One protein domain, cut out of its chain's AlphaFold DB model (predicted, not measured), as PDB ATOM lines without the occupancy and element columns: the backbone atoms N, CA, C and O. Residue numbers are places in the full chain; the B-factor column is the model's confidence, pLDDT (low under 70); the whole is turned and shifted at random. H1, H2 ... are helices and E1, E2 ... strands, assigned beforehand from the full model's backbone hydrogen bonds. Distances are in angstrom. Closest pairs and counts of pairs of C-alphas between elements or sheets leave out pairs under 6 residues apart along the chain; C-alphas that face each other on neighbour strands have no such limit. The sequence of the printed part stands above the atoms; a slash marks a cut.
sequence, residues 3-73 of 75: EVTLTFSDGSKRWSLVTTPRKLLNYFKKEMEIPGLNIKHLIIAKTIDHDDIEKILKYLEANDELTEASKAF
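Overview. This is residues 3 to 73 of the 75 residues of an uncharacterized protein of Paenibacillus polymyxa (strain SC2) (UniProt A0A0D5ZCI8). A small twisted three-stranded sheet, E1, E2 and E3, has helix H2 grazing it, while H1 and the loop after it extend away from the sheet, with residues 29 to 35 sticking out. The printed part has 71 residues, of which 36 are in named elements, two helices and three strands in the order E1, E2, H1, E3, H2 along the chain; the class is mixed, helices and strands, and the mixed sheet runs E1, E2, E3. It is only just loose, close to compact, with radius of gyration of the C-alphas 13.6 A, spanning 43 by 24 by 18 A.

Along the chain. E1, residues 3 to 7, begins at C-alpha 3 (-21.325, 52.156, -31.236). E2 is residues 13 to 19, 19.9 A; H1 21 to 28; E3 42 to 44. H2, residues 50 to 62, 18.2 A, ends at C-alpha 62 (-38.802, 46.307, -41.589).

Arrangement. Hairpin E1 and E2 is antiparallel, N 6 to O 14 2.7 A. E2 and E3 are parallel, N 43 to O 17 2.8 A. E2, H1 and E3 form a strand-helix-strand unit, parallel strands joined through a helix, with right-handed crossover. H2 only grazes the sheet with residues 53 to 60. H1 and H2 are apart. In both helices every O i to N i+4 pair is within hydrogen-bond range.

Size, cuts and confidence. The printed part has no cut; H1 to E3 is a long link. No printed residue is under 70 in pLDDT.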
ATOM      1  N   GLU A   3     -20.668  51.222 -30.324       91.75
ATOM      2  CA  GLU A   3     -21.325  52.156 -31.236       91.75
ATOM      3  C   GLU A   3     -21.381  51.519 -32.623       91.75
ATOM      4  O   GLU A   3     -20.402  50.914 -33.066       91.75
ATOM      5  N   VAL A   4     -22.535  51.615 -33.277       91.38
ATOM      6  CA  VAL A   4     -22.724  51.143 -34.648       91.38
ATOM      7  C   VAL A   4     -23.138  52.306 -35.532       91.38
ATOM      8  O   VAL A   4     -24.027  53.080 -35.176       91.38
ATOM      9  N   THR A   5     -22.497  52.397 -36.691       91.06
ATOM     10  CA  THR A   5     -22.846  53.344 -37.749       91.06
ATOM     11  C   THR A   5     -23.723  52.634 -38.766       91.06
ATOM     12  O   THR A   5     -23.340  51.611 -39.328       91.06
ATOM     13  N   LEU A   6     -24.893  53.201 -39.011       89.50
ATOM     14  CA  LEU A   6     -25.899  52.737 -39.952       89.50
ATOM     15  C   LEU A   6     -25.849  53.621 -41.194       89.50
ATOM     16  O   LEU A   6     -25.745  54.843 -41.078       89.50
ATOM     17  N   THR A   7     -25.939  53.010 -42.372       88.12
ATOM     18  CA  THR A   7     -26.147  53.726 -43.638       88.12
ATOM     19  C   THR A   7     -27.494  53.298 -44.188       88.12
ATOM     20  O   THR A   7     -27.683  52.122 -44.484       88.12
ATOM     21  N   PHE A   8     -28.431  54.235 -44.261       85.19
ATOM     22  CA  PHE A   8     -29.780  53.986 -44.756       85.19
ATOM     23  C   PHE A   8     -29.800  54.036 -46.287       85.19
ATOM     24  O   PHE A   8     -28.872  54.540 -46.926       85.19
ATOM     25  N   SER A   9     -30.880  53.527 -46.882       82.06
ATOM     26  CA  SER A   9     -31.064  53.492 -48.342       82.06
ATOM     27  C   SER A   9     -31.054  54.881 -48.999       82.06
ATOM     28  O   SER A   9     -30.685  55.007 -50.163       82.06
ATOM     29  N   ASP A  10     -31.415  55.928 -48.255       84.19
ATOM     30  CA  ASP A  10     -31.349  57.329 -48.690       84.19
ATOM     31  C   ASP A  10     -29.931  57.935 -48.601       84.19
ATOM     32  O   ASP A  10     -29.730  59.114 -48.892       84.19
ATOM     33  N   GLY A  11     -28.937  57.140 -48.194       84.50
ATOM     34  CA  GLY A  11     -27.560  57.571 -47.970       84.50
ATOM     35  C   GLY A  11     -27.347  58.308 -46.647       84.50
ATOM     36  O   GLY A  11     -26.207  58.669 -46.334       84.50
ATOM     37  N   SER A  12     -28.402  58.522 -45.851       87.50
ATOM     38  CA  SER A  12     -28.263  59.117 -44.530       87.50
ATOM     39  C   SER A  12     -27.476  58.181 -43.619       87.50
ATOM     40  O   SER A  12     -27.605  56.951 -43.647       87.50
ATOM     41  N   LYS A  13     -26.607  58.784 -42.809       91.44
ATOM     42  CA  LYS A  13     -25.867  58.064 -41.783       91.44
ATOM     43  C   LYS A  13     -26.538  58.306 -40.447       91.44
ATOM     44  O   LYS A  13     -26.889  59.441 -40.106       91.44
ATOM     45  N   ARG A  14     -26.659  57.247 -39.661       93.06
ATOM     46  CA  ARG A  14     -27.192  57.300 -38.298       93.06
ATOM     47  C   ARG A  14     -26.332  56.450 -37.378       93.06
ATOM     48  O   ARG A  14     -25.593  55.593 -37.852       93.06
ATOM     49  N   TRP A  15     -26.422  56.666 -36.077       93.44
ATOM     50  CA  TRP A  15     -25.723  55.848 -35.094       93.44
ATOM     51  C   TRP A  15     -26.660  55.351 -34.004       93.44
ATOM     52  O   TRP A  15     -27.654  55.999 -33.664       93.44
ATOM     53  N   SER A  16     -26.303  54.199 -33.445       94.12
ATOM     54  CA  SER A  16     -26.953  53.612 -32.275       94.12
ATOM     55  C   SER A  16     -25.907  52.997 -31.353       94.12
ATOM     56  O   SER A  16     -24.826  52.588 -31.784       94.12
ATOM     57  N   LEU A  17     -26.238  52.885 -30.071       94.75
ATOM     58  CA  LEU A  17     -25.494  52.042 -29.145       94.75
ATOM     59  C   LEU A  17     -26.096  50.646 -29.153       94.75
ATOM     60  O   LEU A  17     -27.308  50.485 -29.066       94.75
ATOM     61  N   VAL A  18     -25.246  49.626 -29.180       95.44
ATOM     62  CA  VAL A  18     -25.658  48.233 -29.029       95.44
ATOM     63  C   VAL A  18     -25.042  47.647 -27.767       95.44
ATOM     64  O   VAL A  18     -23.851  47.804 -27.455       95.44
ATOM     65  N   THR A  19     -25.867  46.944 -27.003       95.56
ATOM     66  CA  THR A  19     -25.435  46.196 -25.825       95.56
ATOM     67  C   THR A  19     -26.057  44.810 -25.792       95.56
ATOM     68  O   THR A  19     -26.902  44.470 -26.611       95.56
ATOM     69  N   THR A  20     -25.636  44.014 -24.813       96.62
ATOM     70  CA  THR A  20     -26.269  42.734 -24.498       96.62
ATOM     71  C   THR A  20     -26.785  42.743 -23.065       96.62
ATOM     72  O   THR A  20     -26.215  43.450 -22.221       96.62
ATOM     73  N   PRO A  21     -27.792  41.914 -22.734       95.69
ATOM     74  CA  PRO A  21     -28.263  41.762 -21.358       95.69
ATOM     75  C   PRO A  21     -27.129  41.433 -20.378       95.69
ATOM     76  O   PRO A  21     -27.051  42.000 -19.293       95.69
ATOM     77  N   ARG A  22     -26.171  40.588 -20.790       94.88
ATOM     78  CA  ARG A  22     -24.992  40.251 -19.974       94.88
ATOM     79  C   ARG A  22     -24.100  41.466 -19.706       94.88
ATOM     80  O   ARG A  22     -23.602  41.616 -18.592       94.88
ATOM     81  N   LYS A  23     -23.887  42.333 -20.703       92.62
ATOM     82  CA  LYS A  23     -23.116  43.572 -20.525       92.62
ATOM     83  C   LYS A  23     -23.835  44.554 -19.597       92.62
ATOM     84  O   LYS A  23     -23.163  45.169 -18.775       92.62
ATOM     85  N   LEU A  24     -25.165  44.655 -19.683       92.25
ATOM     86  CA  LEU A  24     -25.971  45.460 -18.756       92.25
ATOM     87  C   LEU A  24     -25.886  44.923 -17.324       92.25
ATOM     88  O   LEU A  24     -25.569  45.678 -16.414       92.25
ATOM     89  N   LEU A  25     -26.060  43.615 -17.121       92.25
ATOM     90  CA  LEU A  25     -25.922  43.004 -15.798       92.25
ATOM     91  C   LEU A  25     -24.541  43.274 -15.188       92.25
ATOM     92  O   LEU A  25     -24.433  43.633 -14.021       92.25
ATOM     93  N   ASN A  26     -23.475  43.131 -15.978       90.38
ATOM     94  CA  ASN A  26     -22.120  43.422 -15.512       90.38
ATOM     95  C   ASN A  26     -21.910  44.903 -15.173       90.38
ATOM     96  O   ASN A  26     -21.097  45.209 -14.306       90.38
ATOM     97  N   TYR A  27     -22.611  45.811 -15.854       88.50
ATOM     98  CA  TYR A  27     -22.601  47.232 -15.524       88.50
ATOM     99  C   TYR A  27     -23.268  47.481 -14.163       88.50
ATOM    100  O   TYR A  27     -22.643  48.082 -13.296       88.50
ATOM    101  N   PHE A  28     -24.458  46.916 -13.935       90.12
ATOM    102  CA  PHE A  28     -25.215  47.071 -12.683       90.12
ATOM    103  C   PHE A  28     -24.643  46.316 -11.476       90.12
ATOM    104  O   PHE A  28     -25.039  46.579 -10.347       90.12
ATOM    105  N   LYS A  29     -23.724  45.370 -11.686       90.12
ATOM    106  CA  LYS A  29     -23.008  44.692 -10.593       90.12
ATOM    107  C   LYS A  29     -21.943  45.562  -9.923       90.12
ATOM    108  O   LYS A  29     -21.453  45.183  -8.865       90.12
ATOM    109  N   LYS A  30     -21.516  46.651 -10.562       85.88
ATOM    110  CA  LYS A  30     -20.546  47.584  -9.974       85.88
ATOM    111  C   LYS A  30     -21.243  48.423  -8.903       85.88
ATOM    112  O   LYS A  30     -22.446  48.640  -9.003       85.88
ATOM    113  N   GLU A  31     -20.501  48.905  -7.908       79.62
ATOM    114  CA  GLU A  31     -21.041  49.935  -7.017       79.62
ATOM    115  C   GLU A  31     -21.420  51.164  -7.850       79.62
ATOM    116  O   GLU A  31     -20.634  51.641  -8.674       79.62
ATOM    117  N   MET A  32     -22.655  51.626  -7.676       85.56
ATOM    118  CA  MET A  32     -23.210  52.767  -8.390       85.56
ATOM    119  C   MET A  32     -23.760  53.761  -7.373       85.56
ATOM    120  O   MET A  32     -24.573  53.391  -6.529       85.56
ATOM    121  N   GLU A  33     -23.358  55.028  -7.485       84.81
ATOM    122  CA  GLU A  33     -23.907  56.115  -6.661       84.81
ATOM    123  C   GLU A  33     -25.397  56.365  -6.958       84.81
ATOM    124  O   GLU A  33     -26.157  56.755  -6.076       84.81
ATOM    125  N   ILE A  34     -25.826  56.110  -8.199       87.69
ATOM    126  CA  ILE A  34     -27.211  56.249  -8.662       87.69
ATOM    127  C   ILE A  34     -27.695  54.877  -9.152       87.69
ATOM    128  O   ILE A  34     -27.007  54.262  -9.966       87.69
ATOM    129  N   PRO A  35     -28.880  54.386  -8.743       85.56
ATOM    130  CA  PRO A  35     -29.346  53.032  -9.061       85.56
ATOM    131  C   PRO A  35     -29.933  52.906 -10.483       85.56
ATOM    132  O   PRO A  35     -30.934  52.226 -10.694       85.56
ATOM    133  N   GLY A  36     -29.356  53.585 -11.476       87.56
ATOM    134  CA  GLY A  36     -29.905  53.607 -12.828       87.56
ATOM    135  C   GLY A  36     -29.067  54.383 -13.835       87.56
ATOM    136  O   GLY A  36     -28.108  55.069 -13.489       87.56
ATOM    137  N   LEU A  37     -29.461  54.276 -15.103       89.38
ATOM    138  CA  LEU A  37     -28.934  55.086 -16.196       89.38
ATOM    139  C   LEU A  37     -29.998  55.299 -17.276       89.38
ATOM    140  O   LEU A  37     -30.851  54.440 -17.494       89.38
ATOM    141  N   ASN A  38     -29.903  56.424 -17.980       90.12
ATOM    142  CA  ASN A  38     -30.674  56.706 -19.186       90.12
ATOM    143  C   ASN A  38     -29.716  56.708 -20.386       90.12
ATOM    144  O   ASN A  38     -28.790  57.517 -20.422       90.12
ATOM    145  N   ILE A  39     -29.931  55.814 -21.353       89.88
ATOM    146  CA  ILE A  39     -29.160  55.767 -22.601       89.88
ATOM    147  C   ILE A  39     -30.127  55.926 -23.768       89.88
ATOM    148  O   ILE A  39     -30.979  55.070 -23.999       89.88
ATOM    149  N   LYS A  40     -29.957  57.006 -24.531       90.31
ATOM    150  CA  LYS A  40     -30.707  57.230 -25.770       90.31
ATOM    151  C   LYS A  40     -30.168  56.339 -26.888       90.31
ATOM    152  O   LYS A  40     -28.967  56.087 -26.940       90.31
ATOM    153  N   HIS A  41     -31.050  55.927 -27.800       93.56
ATOM    154  CA  HIS A  41     -30.690  55.170 -29.008       93.56
ATOM    155  C   HIS A  41     -29.934  53.862 -28.695       93.56
ATOM    156  O   HIS A  41     -28.953  53.516 -29.353       93.56
ATOM    157  N   LEU A  42     -30.366  53.165 -27.636       94.56
ATOM    158  CA  LEU A  42     -29.804  51.888 -27.202       94.56
ATOM    159  C   LEU A  42     -30.618  50.718 -27.760       94.56
ATOM    160  O   LEU A  42     -31.779  50.537 -27.403       94.56
ATOM    161  N   ILE A  43     -29.963  49.866 -28.537       95.50
ATOM    162  CA  ILE A  43     -30.478  48.576 -28.990       95.50
ATOM    163  C   ILE A  43     -29.911  47.480 -28.080       95.50
ATOM    164  O   ILE A  43     -28.702  47.401 -27.825       95.50
ATOM    165  N   ILE A  44     -30.786  46.607 -27.581       95.38
ATOM    166  CA  ILE A  44     -30.398  45.445 -26.777       95.38
ATOM    167  C   ILE A  44     -30.455  44.208 -27.670       95.38
ATOM    168  O   ILE A  44     -31.528  43.712 -27.994       95.38
ATOM    169  N   ALA A  45     -29.285  43.700 -28.043       96.12
ATOM    170  CA  ALA A  45     -29.140  42.507 -28.863       96.12
ATOM    171  C   ALA A  45     -28.750  41.287 -28.013       96.12
ATOM    172  O   ALA A  45     -28.205  41.403 -26.909       96.12
ATOM    173  N   LYS A  46     -29.003  40.085 -28.540       95.19
ATOM    174  CA  LYS A  46     -28.608  38.827 -27.889       95.19
ATOM    175  C   LYS A  46     -27.086  38.734 -27.743       95.19
ATOM    176  O   LYS A  46     -26.582  38.449 -26.652       95.19
ATOM    177  N   THR A  47     -26.361  39.019 -28.821       94.56
ATOM    178  CA  THR A  47     -24.901  39.131 -28.852       94.56
ATOM    179  C   THR A  47     -24.482  40.415 -29.578       94.56
ATOM    180  O   THR A  47     -25.322  41.135 -30.107       94.56
ATOM    181  N   ILE A  48     -23.185  40.738 -29.547       92.75
ATOM    182  CA  ILE A  48     -22.598  41.817 -30.366       92.75
ATOM    183  C   ILE A  48     -21.940  41.265 -31.638       92.75
ATOM    184  O   ILE A  48     -21.079  41.926 -32.210       92.75
ATOM    185  N   ASP A  49     -22.259  40.024 -31.999       94.31
ATOM    186  CA  ASP A  49     -21.785  39.436 -33.241       94.31
ATOM    187  C   ASP A  49     -22.392  40.173 -34.439       94.31
ATOM    188  O   ASP A  49     -23.518  40.672 -34.359       94.31
ATOM    189  N   HIS A  50     -21.636  40.247 -35.533       90.88
ATOM    190  CA  HIS A  50     -22.064  40.943 -36.739       90.88
ATOM    191  C   HIS A  50     -23.412  40.413 -37.249       90.88
ATOM    192  O   HIS A  50     -24.298  41.213 -37.539       90.88
ATOM    193  N   ASP A  51     -23.610  39.091 -37.276       94.06
ATOM    194  CA  ASP A  51     -24.826  38.487 -37.824       94.06
ATOM    195  C   ASP A  51     -26.053  38.794 -36.961       94.06
ATOM    196  O   ASP A  51     -27.149  39.031 -37.474       94.06
ATOM    197  N   ASP A  52     -25.890  38.783 -35.637       94.81
ATOM    198  CA  ASP A  52     -26.969  39.115 -34.704       94.81
ATOM    199  C   ASP A  52     -27.319  40.608 -34.766       94.81
ATOM    200  O   ASP A  52     -28.502  40.956 -34.711       94.81
ATOM    201  N   ILE A  53     -26.314  41.481 -34.910       93.19
ATOM    202  CA  ILE A  53     -26.512  42.924 -35.096       93.19
ATOM    203  C   ILE A  53     -27.234  43.189 -36.421       93.19
ATOM    204  O   ILE A  53     -28.235  43.899 -36.442       93.19
ATOM    205  N   GLU A  54     -26.793  42.589 -37.521       92.62
ATOM    206  CA  GLU A  54     -27.420  42.787 -38.827       92.62
ATOM    207  C   GLU A  54     -28.885  42.320 -38.833       92.62
ATOM    208  O   GLU A  54     -29.761  43.019 -39.344       92.62
ATOM    209  N   LYS A  55     -29.181  41.174 -38.201       95.12
ATOM    210  CA  LYS A  55     -30.554  40.660 -38.076       95.12
ATOM    211  C   LYS A  55     -31.467  41.610 -37.309       95.12
ATOM    212  O   LYS A  55     -32.585  41.845 -37.762       95.12
ATOM    213  N   ILE A  56     -31.026  42.145 -36.166       95.19
ATOM    214  CA  ILE A  56     -31.871  43.066 -35.390       95.19
ATOM    215  C   ILE A  56     -32.055  44.400 -36.115       95.19
ATOM    216  O   ILE A  56     -33.156  44.935 -36.107       95.19
ATOM    217  N   LEU A  57     -31.026  44.912 -36.797       92.62
ATOM    218  CA  LEU A  57     -31.143  46.152 -37.569       92.62
ATOM    219  C   LEU A  57     -32.141  46.004 -38.723       92.62
ATOM    220  O   LEU A  57     -33.017  46.850 -38.866       92.62
ATOM    221  N   LYS A  58     -32.076  44.898 -39.479       92.38
ATOM    222  CA  LYS A  58     -33.049  44.579 -40.539       92.38
ATOM    223  C   LYS A  58     -34.464  44.403 -39.998       92.38
ATOM    224  O   LYS A  58     -35.420  44.841 -40.626       92.38
ATOM    225  N   TYR A  59     -34.602  43.763 -38.837       94.94
ATOM    226  CA  TYR A  59     -35.892  43.642 -38.166       94.94
ATOM    227  C   TYR A  59     -36.465  45.023 -37.827       94.94
ATOM    228  O   TYR A  59     -37.609  45.299 -38.167       94.94
ATOM    229  N   LEU A  60     -35.676  45.906 -37.212       94.19
ATOM    230  CA  LEU A  60     -36.118  47.260 -36.862       94.19
ATOM    231  C   LEU A  60     -36.446  48.096 -38.107       94.19
ATOM    232  O   LEU A  60     -37.400  48.864 -38.084       94.19
ATOM    233  N   GLU A  61     -35.680  47.949 -39.192       91.31
ATOM    234  CA  GLU A  61     -35.951  48.626 -40.468       91.31
ATOM    235  C   GLU A  61     -37.290  48.177 -41.058       91.31
ATOM    236  O   GLU A  61     -38.112  49.012 -41.416       91.31
ATOM    237  N   ALA A  62     -37.551  46.867 -41.081       92.50
ATOM    238  CA  ALA A  62     -38.802  46.307 -41.589       92.50
ATOM    239  C   ALA A  62     -40.045  46.687 -40.759       92.50
ATOM    240  O   ALA A  62     -41.162  46.495 -41.233       92.50
ATOM    241  N   ASN A  63     -39.856  47.191 -39.536       93.94
ATOM    242  CA  ASN A  63     -40.923  47.664 -38.651       93.94
ATOM    243  C   ASN A  63     -40.967  49.202 -38.539       93.94
ATOM    244  O   ASN A  63     -41.680  49.715 -37.685       93.94
ATOM    245  N   ASP A  64     -40.197  49.940 -39.350       90.06
ATOM    246  CA  ASP A  64     -40.057  51.407 -39.282       90.06
ATOM    247  C   ASP A  64     -39.524  51.950 -37.928       90.06
ATOM    248  O   ASP A  64     -39.504  53.155 -37.679       90.06
ATOM    249  N   GLU A  65     -38.996  51.078 -37.064       93.56
ATOM    250  CA  GLU A  65     -38.490  51.405 -35.721       93.56
ATOM    251  C   GLU A  65     -37.015  51.838 -35.736       93.56
ATOM    252  O   GLU A  65     -36.520  52.468 -34.794       93.56
ATOM    253  N   LEU A  66     -36.272  51.520 -36.805       92.19
ATOM    254  CA  LEU A  66     -34.829  51.784 -36.861       92.19
ATOM    255  C   LEU A  66     -34.503  53.282 -36.789       92.19
ATOM    256  O   LEU A  66     -33.485  53.674 -36.211       92.19
ATOM    257  N   THR A  67     -35.372  54.129 -37.340       90.75
ATOM    258  CA  THR A  67     -35.229  55.589 -37.287       90.75
ATOM    259  C   THR A  67     -35.320  56.108 -35.853       90.75
ATOM    260  O   THR A  67     -34.520  56.960 -35.470       90.75
ATOM    261  N   GLU A  68     -36.240  55.584 -35.042       90.06
ATOM    262  CA  GLU A  68     -36.404  55.969 -33.634       90.06
ATOM    263  C   GLU A  68     -35.267  55.412 -32.762       90.06
ATOM    264  O   GLU A  68     -34.742  56.085 -31.867       90.06
ATOM    265  N   ALA A  69     -34.814  54.199 -33.085       91.50
ATOM    266  CA  ALA A  69     -33.713  53.523 -32.408       91.50
ATOM    267  C   ALA A  69     -32.326  54.129 -32.701       91.50
ATOM    268  O   ALA A  69     -31.332  53.696 -32.109       91.50
ATOM    269  N   SER A  70     -32.226  55.126 -33.588       92.75
ATOM    270  CA  SER A  70     -30.958  55.710 -34.035       92.75
ATOM    271  C   SER A  70     -30.990  57.237 -34.103       92.75
ATOM    272  O   SER A  70     -32.035  57.856 -34.308       92.75
ATOM    273  N   LYS A  71     -29.826  57.874 -33.957       92.62
ATOM    274  CA  LYS A  71     -29.667  59.325 -34.112       92.62
ATOM    275  C   LYS A  71     -28.966  59.636 -35.431       92.62
ATOM    276  O   LYS A  71     -27.972  58.998 -35.760       92.62
ATOM    277  N   ALA A  72     -29.453  60.630 -36.171       90.50
ATOM    278  CA  ALA A  72     -28.733  61.154 -37.331       90.50
ATOM    279  C   ALA A  72     -27.357  61.709 -36.921       90.50
ATOM    280  O   ALA A  72     -27.213  62.276 -35.833       90.50
ATOM    281  N   PHE A  73     -26.351  61.564 -37.789       82.75
ATOM    282  CA  PHE A  73     -25.134  62.364 -37.643       82.75
ATOM    283  C   PHE A  73     -25.476  63.819 -37.974       82.75
ATOM    284  O   PHE A  73     -25.942  64.117 -39.071       82.75
TER     285      PHE A  73